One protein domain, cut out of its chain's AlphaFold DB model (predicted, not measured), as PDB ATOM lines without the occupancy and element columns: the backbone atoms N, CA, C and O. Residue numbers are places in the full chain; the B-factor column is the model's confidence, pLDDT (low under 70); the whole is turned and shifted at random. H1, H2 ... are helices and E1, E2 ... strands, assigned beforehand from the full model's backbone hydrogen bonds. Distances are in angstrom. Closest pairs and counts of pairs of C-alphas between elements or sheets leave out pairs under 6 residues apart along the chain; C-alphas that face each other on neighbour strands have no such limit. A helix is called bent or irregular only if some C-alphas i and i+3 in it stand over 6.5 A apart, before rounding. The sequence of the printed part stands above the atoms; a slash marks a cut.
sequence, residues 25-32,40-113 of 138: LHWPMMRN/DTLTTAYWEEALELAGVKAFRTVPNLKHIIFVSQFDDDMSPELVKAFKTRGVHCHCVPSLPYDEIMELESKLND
ATOM      1  N   LEU A  25       1.294  41.074   2.535       88.38
ATOM      2  CA  LEU A  25       0.307  40.290   3.297       88.38
ATOM      3  C   LEU A  25      -1.120  40.829   3.137       88.38
ATOM      4  O   LEU A  25      -2.092  40.093   3.294       88.38
ATOM      5  N   HIS A  26      -1.274  42.113   2.816       88.38
ATOM      6  CA  HIS A  26      -2.580  42.733   2.610       88.38
ATOM      7  C   HIS A  26      -3.117  42.547   1.187       88.38
ATOM      8  O   HIS A  26      -4.258  42.932   0.910       88.38
ATOM      9  N   TRP A  27      -2.341  41.946   0.281       89.00
ATOM     10  CA  TRP A  27      -2.803  41.699  -1.078       89.00
ATOM     11  C   TRP A  27      -3.966  40.693  -1.083       89.00
ATOM     12  O   TRP A  27      -3.875  39.639  -0.452       89.00
ATOM     13  N   PRO A  28      -5.057  40.956  -1.826       89.12
ATOM     14  CA  PRO A  28      -6.254  40.108  -1.822       89.12
ATOM     15  C   PRO A  28      -5.982  38.635  -2.130       89.12
ATOM     16  O   PRO A  28      -6.608  37.759  -1.536       89.12
ATOM     17  N   MET A  29      -5.026  38.360  -3.023       89.50
ATOM     18  CA  MET A  29      -4.655  36.995  -3.401       89.50
ATOM     19  C   MET A  29      -4.095  36.185  -2.223       89.50
ATOM     20  O   MET A  29      -4.349  34.985  -2.143       89.50
ATOM     21  N   MET A  30      -3.423  36.840  -1.268       91.38
ATOM     22  CA  MET A  30      -2.783  36.181  -0.125       91.38
ATOM     23  C   MET A  30      -3.785  35.580   0.861       91.38
ATOM     24  O   MET A  30      -3.430  34.706   1.645       91.38
ATOM     25  N   ARG A  31      -5.062  35.977   0.793       91.12
ATOM     26  CA  ARG A  31      -6.120  35.390   1.625       91.12
ATOM     27  C   ARG A  31      -6.331  33.904   1.357       91.12
ATOM     28  O   ARG A  31      -6.774  33.210   2.262       91.12
ATOM     29  N   ASN A  32      -6.031  33.420   0.152       91.00
ATOM     30  CA  ASN A  32      -6.206  32.009  -0.219       91.00
ATOM     31  C   ASN A  32      -4.894  31.215  -0.175       91.00
ATOM     32  O   ASN A  32      -4.922  29.985  -0.160       91.00
ATOM     33  N   ASP A  40      16.102  32.384  -2.856       70.56
ATOM     34  CA  ASP A  40      17.278  33.250  -2.694       70.56
ATOM     35  C   ASP A  40      17.092  34.227  -1.529       70.56
ATOM     36  O   ASP A  40      16.861  35.428  -1.663       70.56
ATOM     37  N   THR A  41      16.984  33.621  -0.354       61.91
ATOM     38  CA  THR A  41      16.330  34.217   0.799       61.91
ATOM     39  C   THR A  41      17.075  35.439   1.295       61.91
ATOM     40  O   THR A  41      18.260  35.360   1.614       61.91
ATOM     41  N   LEU A  42      16.336  36.537   1.470       62.88
ATOM     42  CA  LEU A  42      16.770  37.643   2.311       62.88
ATOM     43  C   LEU A  42      17.299  37.109   3.645       62.88
ATOM     44  O   LEU A  42      16.726  36.181   4.225       62.88
ATOM     45  N   THR A  43      18.390  37.716   4.105       68.69
ATOM     46  CA  THR A  43      19.103  37.326   5.325       68.69
ATOM     47  C   THR A  43      18.153  37.181   6.518       68.69
ATOM     48  O   THR A  43      17.147  37.884   6.619       68.69
ATOM     49  N   THR A  44      18.487  36.302   7.469       77.44
ATOM     50  CA  THR A  44      17.796  36.169   8.768       77.44
ATOM     51  C   THR A  44      17.457  37.529   9.398       77.44
ATOM     52  O   THR A  44      16.359  37.704   9.924       77.44
ATOM     53  N   ALA A  45      18.352  38.515   9.247       81.25
ATOM     54  CA  ALA A  45      18.173  39.878   9.737       81.25
ATOM     55  C   ALA A  45      16.915  40.569   9.180       81.25
ATOM     56  O   ALA A  45      16.183  41.197   9.944       81.25
ATOM     57  N   TYR A  46      16.605  40.401   7.889       83.88
ATOM     58  CA  TYR A  46      15.398  40.981   7.293       83.88
ATOM     59  C   TYR A  46      14.134  40.468   7.983       83.88
ATOM     60  O   TYR A  46      13.249  41.241   8.345       83.88
ATOM     61  N   TRP A  47      14.027  39.151   8.174       86.56
ATOM     62  CA  TRP A  47      12.817  38.565   8.744       86.56
ATOM     63  C   TRP A  47      12.677  38.837  10.234       86.56
ATOM     64  O   TRP A  47      11.551  38.980  10.712       86.56
ATOM     65  N   GLU A  48      13.789  38.928  10.961       87.38
ATOM     66  CA  GLU A  48      13.784  39.362  12.355       87.38
ATOM     67  C   GLU A  48      13.209  40.778  12.479       87.38
ATOM     68  O   GLU A  48      12.226  40.973  13.202       87.38
ATOM     69  N   GLU A  49      13.727  41.730  11.700       87.62
ATOM     70  CA  GLU A  49      13.277  43.123  11.724       87.62
ATOM     71  C   GLU A  49      11.836  43.276  11.210       87.62
ATOM     72  O   GLU A  49      10.997  43.917  11.850       87.62
ATOM     73  N   ALA A  50      11.485  42.610  10.107       87.62
ATOM     74  CA  ALA A  50      10.130  42.646   9.571       87.62
ATOM     75  C   ALA A  50       9.111  42.093  10.589       87.62
ATOM     76  O   ALA A  50       8.058  42.698  10.823       87.62
ATOM     77  N   LEU A  51       9.393  40.950  11.229       89.44
ATOM     78  CA  LEU A  51       8.492  40.354  12.226       89.44
ATOM     79  C   LEU A  51       8.395  41.172  13.516       89.44
ATOM     80  O   LEU A  51       7.355  41.098  14.192       89.44
ATOM     81  N   GLU A  52       9.451  41.903  13.872       89.19
ATOM     82  CA  GLU A  52       9.434  42.875  14.960       89.19
ATOM     83  C   GLU A  52       8.472  44.021  14.630       89.19
ATOM     84  O   GLU A  52       7.517  44.247  15.381       89.19
ATOM     85  N   LEU A  53       8.630  44.654  13.462       88.50
ATOM     86  CA  LEU A  53       7.800  45.776  13.011       88.50
ATOM     87  C   LEU A  53       6.323  45.396  12.830       88.50
ATOM     88  O   LEU A  53       5.428  46.128  13.260       88.50
ATOM     89  N   ALA A  54       6.037  44.235  12.238       86.12
ATOM     90  CA  ALA A  54       4.661  43.779  12.019       86.12
ATOM     91  C   ALA A  54       3.977  43.242  13.294       86.12
ATOM     92  O   ALA A  54       2.751  43.064  13.341       86.12
ATOM     93  N   GLY A  55       4.755  42.962  14.342       87.25
ATOM     94  CA  GLY A  55       4.275  42.479  15.630       87.25
ATOM     95  C   GLY A  55       3.631  41.084  15.600       87.25
ATOM     96  O   GLY A  55       3.673  40.326  14.629       87.25
ATOM     97  N   VAL A  56       2.995  40.708  16.715       85.00
ATOM     98  CA  VAL A  56       2.441  39.350  16.935       85.00
ATOM     99  C   VAL A  56       1.243  39.038  16.023       85.00
ATOM    100  O   VAL A  56       0.860  37.884  15.846       85.00
ATOM    101  N   LYS A  57       0.619  40.064  15.436       86.50
ATOM    102  CA  LYS A  57      -0.607  39.933  14.635       86.50
ATOM    103  C   LYS A  57      -0.366  39.967  13.122       86.50
ATOM    104  O   LYS A  57      -1.359  39.943  12.398       86.50
ATOM    105  N   ALA A  58       0.891  39.970  12.670       87.50
ATOM    106  CA  ALA A  58       1.283  40.098  11.264       87.50
ATOM    107  C   ALA A  58       0.442  39.225  10.309       87.50
ATOM    108  O   ALA A  58      -0.150  39.723   9.360       87.50
ATOM    109  N   PHE A  59       0.273  37.938  10.626       90.81
ATOM    110  CA  PHE A  59      -0.408  36.982   9.744       90.81
ATOM    111  C   PHE A  59      -1.934  36.905   9.916       90.81
ATOM    112  O   PHE A  59      -2.587  36.072   9.290       90.81
ATOM    113  N   ARG A  60      -2.559  37.768  10.735       88.75
ATOM    114  CA  ARG A  60      -4.027  37.735  10.922       88.75
ATOM    115  C   ARG A  60      -4.806  38.040   9.641       88.75
ATOM    116  O   ARG A  60      -5.951  37.613   9.520       88.75
ATOM    117  N   THR A  61      -4.213  38.790   8.717       88.19
ATOM    118  CA  THR A  61      -4.817  39.162   7.429       88.19
ATOM    119  C   THR A  61      -4.734  38.050   6.383       88.19
ATOM    120  O   THR A  61      -5.491  38.081   5.411       88.19
ATOM    121  N   VAL A  62      -3.891  37.042   6.622       92.06
ATOM    122  CA  VAL A  62      -3.664  35.873   5.759       92.06
ATOM    123  C   VAL A  62      -3.921  34.572   6.533       92.06
ATOM    124  O   VAL A  62      -3.026  33.753   6.717       92.06
ATOM    125  N   PRO A  63      -5.153  34.334   7.011       90.38
ATOM    126  CA  PRO A  63      -5.445  33.248   7.956       90.38
ATOM    127  C   PRO A  63      -5.125  31.840   7.421       90.38
ATOM    128  O   PRO A  63      -4.946  30.899   8.206       90.38
ATOM    129  N   ASN A  64      -5.056  31.702   6.095       92.75
ATOM    130  CA  ASN A  64      -4.749  30.455   5.412       92.75
ATOM    131  C   ASN A  64      -3.249  30.195   5.267       92.75
ATOM    132  O   ASN A  64      -2.889  29.036   5.087       92.75
ATOM    133  N   LEU A  65      -2.384  31.206   5.420       94.06
ATOM    134  CA  LEU A  65      -0.938  31.022   5.343       94.06
ATOM    135  C   LEU A  65      -0.474  30.187   6.539       94.06
ATOM    136  O   LEU A  65      -0.559  30.621   7.689       94.06
ATOM    137  N   LYS A  66      -0.020  28.961   6.266       93.25
ATOM    138  CA  LYS A  66       0.444  27.999   7.276       93.25
ATOM    139  C   LYS A  66       1.922  27.679   7.148       93.25
ATOM    140  O   LYS A  66       2.518  27.290   8.150       93.25
ATOM    141  N   HIS A  67       2.488  27.828   5.953       92.50
ATOM    142  CA  HIS A  67       3.851  27.410   5.653       92.50
ATOM    143  C   HIS A  67       4.602  28.502   4.898       92.50
ATOM    144  O   HIS A  67       4.065  29.104   3.966       92.50
ATOM    145  N   ILE A  68       5.855  28.712   5.283       90.94
ATOM    146  CA  ILE A  68       6.843  29.440   4.498       90.94
ATOM    147  C   ILE A  68       8.012  28.490   4.254       90.94
ATOM    148  O   ILE A  68       8.531  27.875   5.187       90.94
ATOM    149  N   ILE A  69       8.378  28.334   2.990       88.94
ATOM    150  CA  ILE A  69       9.502  27.520   2.547       88.94
ATOM    151  C   ILE A  69      10.572  28.468   2.033       88.94
ATOM    152  O   ILE A  69      10.328  29.248   1.121       88.94
ATOM    153  N   PHE A  70      11.744  28.380   2.623       87.12
ATOM    154  CA  PHE A  70      12.941  29.127   2.307       87.12
ATOM    155  C   PHE A  70      13.831  28.227   1.459       87.12
ATOM    156  O   PHE A  70      14.247  27.162   1.910       87.12
ATOM    157  N   VAL A  71      14.051  28.622   0.209       86.19
ATOM    158  CA  VAL A  71      14.888  27.910  -0.754       86.19
ATOM    159  C   VAL A  71      16.181  28.700  -0.907       86.19
ATOM    160  O   VAL A  71      16.186  29.756  -1.542       86.19
ATOM    161  N   SER A  72      17.264  28.206  -0.314       81.56
ATOM    162  CA  SER A  72      18.586  28.844  -0.344       81.56
ATOM    163  C   SER A  72      19.627  27.819  -0.752       81.56
ATOM    164  O   SER A  72      19.638  26.741  -0.189       81.56
ATOM    165  N   GLN A  73      20.517  28.138  -1.692       72.38
ATOM    166  CA  GLN A  73      21.603  27.219  -2.077       72.38
ATOM    167  C   GLN A  73      22.683  27.087  -0.998       72.38
ATOM    168  O   GLN A  73      23.534  26.201  -1.080       72.38
ATOM    169  N   PHE A  74      22.666  27.984  -0.017       71.75
ATOM    170  CA  PHE A  74      23.545  27.949   1.135       71.75
ATOM    171  C   PHE A  74      22.839  27.196   2.262       71.75
ATOM    172  O   PHE A  74      21.637  27.382   2.465       71.75
ATOM    173  N   ASP A  75      23.589  26.390   3.019       64.00
ATOM    174  CA  ASP A  75      23.139  25.772   4.278       64.00
ATOM    175  C   ASP A  75      22.999  26.836   5.391       64.00
ATOM    176  O   ASP A  75      23.438  26.665   6.529       64.00
ATOM    177  N   ASP A  76      22.410  27.978   5.046       67.06
ATOM    178  CA  ASP A  76      22.031  29.022   5.975       67.06
ATOM    179  C   ASP A  76      20.748  28.565   6.653       67.06
ATOM    180  O   ASP A  76      19.617  28.843   6.237       67.06
ATOM    181  N   ASP A  77      20.934  27.787   7.707       71.12
ATOM    182  CA  ASP A  77      19.830  27.435   8.565       71.12
ATOM    183  C   ASP A  77      19.235  28.693   9.198       71.12
ATOM    184  O   ASP A  77      19.937  29.578   9.698       71.12
ATOM    185  N   MET A  78      17.905  28.766   9.211       78.81
ATOM    186  CA  MET A  78      17.216  29.827   9.936       78.81
ATOM    187  C   MET A  78      17.569  29.781  11.420       78.81
ATOM    188  O   MET A  78      17.607  28.707  12.028       78.81
ATOM    189  N   SER A  79      17.707  30.963  12.031       85.19
ATOM    190  CA  SER A  79      17.890  31.048  13.476       85.19
ATOM    191  C   SER A  79      16.723  30.345  14.198       85.19
ATOM    192  O   SER A  79      15.550  30.514  13.824       85.19
ATOM    193  N   PRO A  80      16.992  29.532  15.237       86.06
ATOM    194  CA  PRO A  80      15.941  28.905  16.042       86.06
ATOM    195  C   PRO A  80      14.929  29.920  16.594       86.06
ATOM    196  O   PRO A  80      13.739  29.619  16.746       86.06
ATOM    197  N   GLU A  81      15.395  31.134  16.879       89.12
ATOM    198  CA  GLU A  81      14.612  32.285  17.309       89.12
ATOM    199  C   GLU A  81      13.595  32.693  16.245       89.12
ATOM    200  O   GLU A  81      12.411  32.852  16.564       89.12
ATOM    201  N   LEU A  82      14.021  32.791  14.985       87.69
ATOM    202  CA  LEU A  82      13.153  33.147  13.873       87.69
ATOM    203  C   LEU A  82      12.095  32.066  13.620       87.69
ATOM    204  O   LEU A  82      10.900  32.366  13.539       87.69
ATOM    205  N   VAL A  83      12.491  30.789  13.622       89.19
ATOM    206  CA  VAL A  83      11.551  29.658  13.511       89.19
ATOM    207  C   VAL A  83      10.498  29.711  14.625       89.19
ATOM    208  O   VAL A  83       9.296  29.537  14.387       89.19
ATOM    209  N   LYS A  84      10.919  30.002  15.860       90.81
ATOM    210  CA  LYS A  84      10.010  30.178  16.999       90.81
ATOM    211  C   LYS A  84       9.105  31.402  16.819       90.81
ATOM    212  O   LYS A  84       7.917  31.336  17.153       90.81
ATOM    213  N   ALA A  85       9.620  32.503  16.276       91.94
ATOM    214  CA  ALA A  85       8.857  33.721  16.022       91.94
ATOM    215  C   ALA A  85       7.726  33.494  15.004       91.94
ATOM    216  O   ALA A  85       6.601  33.939  15.243       91.94
ATOM    217  N   PHE A  86       7.966  32.741  13.932       92.00
ATOM    218  CA  PHE A  86       6.905  32.341  13.002       92.00
ATOM    219  C   PHE A  86       5.903  31.380  13.645       92.00
ATOM    220  O   PHE A  86       4.689  31.598  13.564       92.00
ATOM    221  N   LYS A  87       6.393  30.369  14.375       91.38
ATOM    222  CA  LYS A  87       5.534  29.366  15.022       91.38
ATOM    223  C   LYS A  87       4.560  29.989  16.017       91.38
ATOM    224  O   LYS A  87       3.384  29.637  16.034       91.38
ATOM    225  N   THR A  88       5.021  30.948  16.822       92.62
ATOM    226  CA  THR A  88       4.158  31.682  17.772       92.62
ATOM    227  C   THR A  88       3.069  32.505  17.078       92.62
ATOM    228  O   THR A  88       2.048  32.807  17.695       92.62
ATOM    229  N   ARG A  89       3.240  32.815  15.787       92.38
ATOM    230  CA  ARG A  89       2.251  33.492  14.940       92.38
ATOM    231  C   ARG A  89       1.446  32.526  14.054       92.38
ATOM    232  O   ARG A  89       0.671  32.977  13.215       92.38
ATOM    233  N   GLY A  90       1.584  31.215  14.265       91.06
ATOM    234  CA  GLY A  90       0.808  30.175  13.581       91.06
ATOM    235  C   GLY A  90       1.343  29.753  12.211       91.06
ATOM    236  O   GLY A  90       0.622  29.079  11.476       91.06
ATOM    237  N   VAL A  91       2.583  30.127  11.878       92.50
ATOM    238  CA  VAL A  91       3.237  29.806  10.604       92.50
ATOM    239  C   VAL A  91       4.412  28.861  10.849       92.50
ATOM    240  O   VAL A  91       5.224  29.083  11.743       92.50
ATOM    241  N   HIS A  92       4.500  27.794  10.062       91.62
ATOM    242  CA  HIS A  92       5.628  26.866  10.062       91.62
ATOM    243  C   HIS A  92       6.630  27.268   8.989       91.62
ATOM    244  O   HIS A  92       6.259  27.757   7.926       91.62
ATOM    245  N   CYS A  93       7.901  27.069   9.293       88.50
ATOM    246  CA  CYS A  93       9.018  27.503   8.478       88.50
ATOM    247  C   CYS A  93       9.881  26.297   8.126       88.50
ATOM    248  O   CYS A  93      10.105  25.433   8.974       88.50
ATOM    249  N   HIS A  94      10.321  26.235   6.873       84.81
ATOM    250  CA  HIS A  94      11.106  25.135   6.324       84.81
ATOM    251  C   HIS A  94      12.261  25.723   5.510       84.81
ATOM    252  O   HIS A  94      11.989  26.551   4.653       84.81
ATOM    253  N   CYS A  95      13.505  25.307   5.749       83.38
ATOM    254  CA  CYS A  95      14.639  25.613   4.868       83.38
ATOM    255  C   CYS A  95      14.954  24.393   4.008       83.38
ATOM    256  O   CYS A  95      14.957  23.272   4.520       83.38
ATOM    257  N   VAL A  96      15.210  24.604   2.720       82.81
ATOM    258  CA  VAL A  96      15.613  23.557   1.776       82.81
ATOM    259  C   VAL A  96      16.689  24.091   0.819       82.81
ATOM    260  O   VAL A  96      16.557  25.220   0.340       82.81
ATOM    261  N   PRO A  97      17.732  23.299   0.503       79.69
ATOM    262  CA  PRO A  97      18.873  23.765  -0.289       79.69
ATOM    263  C   PRO A  97      18.520  24.044  -1.762       79.69
ATOM    264  O   PRO A  97      19.040  24.929  -2.436       79.69
ATOM    265  N   SER A  98      17.603  23.247  -2.295       80.00
ATOM    266  CA  SER A  98      17.059  23.373  -3.639       80.00
ATOM    267  C   SER A  98      15.705  22.692  -3.630       80.00
ATOM    268  O   SER A  98      15.564  21.622  -3.039       80.00
ATOM    269  N   LEU A  99      14.716  23.302  -4.275       78.69
ATOM    270  CA  LEU A  99      13.381  22.729  -4.362       78.69
ATOM    271  C   LEU A  99      12.852  22.897  -5.791       78.69
ATOM    272  O   LEU A  99      12.393  23.990  -6.145       78.69
ATOM    273  N   PRO A 100      12.946  21.864  -6.649       80.69
ATOM    274  CA  PRO A 100      12.294  21.900  -7.947       80.69
ATOM    275  C   PRO A 100      10.777  22.018  -7.767       80.69
ATOM    276  O   PRO A 100      10.209  21.647  -6.739       80.69
ATOM    277  N   TYR A 101      10.102  22.540  -8.791       76.50
ATOM    278  CA  TYR A 101       8.667  22.831  -8.732       76.50
ATOM    279  C   TYR A 101       7.815  21.623  -8.313       76.50
ATOM    280  O   TYR A 101       6.899  21.762  -7.503       76.50
ATOM    281  N   ASP A 102       8.142  20.436  -8.818       81.56
ATOM    282  CA  ASP A 102       7.392  19.217  -8.516       81.56
ATOM    283  C   ASP A 102       7.479  18.856  -7.022       81.56
ATOM    284  O   ASP A 102       6.480  18.476  -6.410       81.56
ATOM    285  N   GLU A 103       8.630  19.096  -6.389       83.62
ATOM    286  CA  GLU A 103       8.821  18.888  -4.950       83.62
ATOM    287  C   GLU A 103       8.072  19.924  -4.103       83.62
ATOM    288  O   GLU A 103       7.566  19.579  -3.035       83.62
ATOM    289  N   ILE A 104       7.919  21.167  -4.581       81.56
ATOM    290  CA  ILE A 104       7.060  22.175  -3.929       81.56
ATOM    291  C   ILE A 104       5.617  21.672  -3.867       81.56
ATOM    292  O   ILE A 104       4.960  21.784  -2.827       81.56
ATOM    293  N   MET A 105       5.124  21.114  -4.972       81.38
ATOM    294  CA  MET A 105       3.760  20.598  -5.059       81.38
ATOM    295  C   MET A 105       3.568  19.364  -4.171       81.38
ATOM    296  O   MET A 105       2.568  19.265  -3.460       81.38
ATOM    297  N   GLU A 106       4.541  18.450  -4.144       84.69
ATOM    298  CA  GLU A 106       4.512  17.318  -3.215       84.69
ATOM    299  C   GLU A 106       4.541  17.758  -1.751       84.69
ATOM    300  O   GLU A 106       3.820  17.204  -0.916       84.69
ATOM    301  N   LEU A 107       5.382  18.740  -1.423       80.50
ATOM    302  CA  LEU A 107       5.514  19.259  -0.072       80.50
ATOM    303  C   LEU A 107       4.218  19.947   0.370       80.50
ATOM    304  O   LEU A 107       3.753  19.692   1.476       80.50
ATOM    305  N   GLU A 108       3.573  20.735  -0.495       81.06
ATOM    306  CA  GLU A 108       2.251  21.312  -0.213       81.06
ATOM    307  C   GLU A 108       1.203  20.230   0.063       81.06
ATOM    308  O   GLU A 108       0.457  20.337   1.040       81.06
ATOM    309  N   SER A 109       1.200  19.151  -0.725       81.00
ATOM    310  CA  SER A 109       0.294  18.025  -0.505       81.00
ATOM    311  C   SER A 109       0.551  17.320   0.830       81.00
ATOM    312  O   SER A 109      -0.404  17.008   1.532       81.00
ATOM    313  N   LYS A 110       1.812  17.090   1.212       80.31
ATOM    314  CA  LYS A 110       2.176  16.438   2.488       80.31
ATOM    315  C   LYS A 110       1.846  17.321   3.690       80.31
ATOM    316  O   LYS A 110       1.394  16.846   4.727       80.31
ATOM    317  N   LEU A 111       2.044  18.629   3.550       76.12
ATOM    318  CA  LEU A 111       1.715  19.600   4.588       76.12
ATOM    319  C   LEU A 111       0.196  19.773   4.756       76.12
ATOM    320  O   LEU A 111      -0.241  20.225   5.813       76.12
ATOM    321  N   ASN A 112      -0.606  19.418   3.741       66.25
ATOM    322  CA  ASN A 112      -2.072  19.454   3.756       66.25
ATOM    323  C   ASN A 112      -2.732  18.355   4.598       66.25
ATOM    324  O   ASN A 112      -3.918  18.511   4.908       66.25
ATOM    325  N   ASP A 113      -2.012  17.301   4.981       58.19
ATOM    326  CA  ASP A 113      -2.582  16.249   5.820       58.19
ATOM    327  C   ASP A 113      -3.031  16.834   7.173       58.19
ATOM    328  O   ASP A 113      -2.301  17.638   7.770       58.19
TER     329      ASP A 113
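What this domain is: This is residues 25 to 32 and 40 to 113 of the 138 residues of an uncharacterized protein of Melampsora larici-populina (strain 98AG31 / pathotype 3-4-7) (UniProt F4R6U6). Two parallel strands, E1 and E2, run side by side through the middle; H4 packs on E2, H2 lies beside H4, and H5 lies near E1, apart from both these helices. The short helices H1 and H3 come close to each other, and H1 has its centre farthest from the mean of the C-alphas. The printed part has 82 residues, with five named helices and two named strands that follow each other along the chain as H1, H2, H3, E1, H4, E2, H5, and its class is mixed, helices and strands. It is compact, with a radius of gyration of the C-alphas of 13.1 A, and rounded, spanning 32 by 27 by 21 A.

How they stand to each other: Start at H1, residues 28 to 31; it is close but not clearly touching H3, residues 58 to 61, with closest C-alphas Arg 31 and Thr 61 at 7.0 A. H2, residues 44 to 54, touches H4, residues 80 to 88, the same way at a shallow tilt of 31 degrees; their closest C-alphas, Glu 48 and Leu 82, are 6.4 A apart. E1, residues 67 to 71, is parallel to E2, residues 92 to 96, at 19 degrees; look at N 70 and O 94, 2.7 A apart and within hydrogen-bond range. E1, H4 and E2 form a strand-helix-strand unit, two parallel strands joined through a helix, with a right-handed crossover. The closest C-alphas of H4 and E2, Val 83 and Cys 93, are 6.0 A apart. H5, residues 101 to 111, and E1 are near each other. In H2, H4 and H5 every O i to N i+4 pair is within hydrogen-bond range; H1 and H3 are too short for one.

Where its parts are: Find C-alpha 28 at (-6.254, 40.108, -1.822), where H1 begins. H2 measures 15.5 A from first to last C-alpha, H4 12.2 A, E1 12.8 A and E2 13.4 A. H3 is irregular: C-alphas 58 and 61 are 7.3 A apart. H5 runs 15.4 A to C-alpha 111 at (1.715, 19.600, 4.588).

The domain as a whole: The two farthest C-alphas, Leu 53 and Asp 102, are 34.2 A apart. Residues 33 to 39 are not printed; C-alphas 32 and 40 are 23.6 A apart across the cut. Of the links printed whole, E1 to H4 is short and the others are tight. Look for pLDDT under 70 at residues 41 to 43, 75 to 76 and 112 to 113.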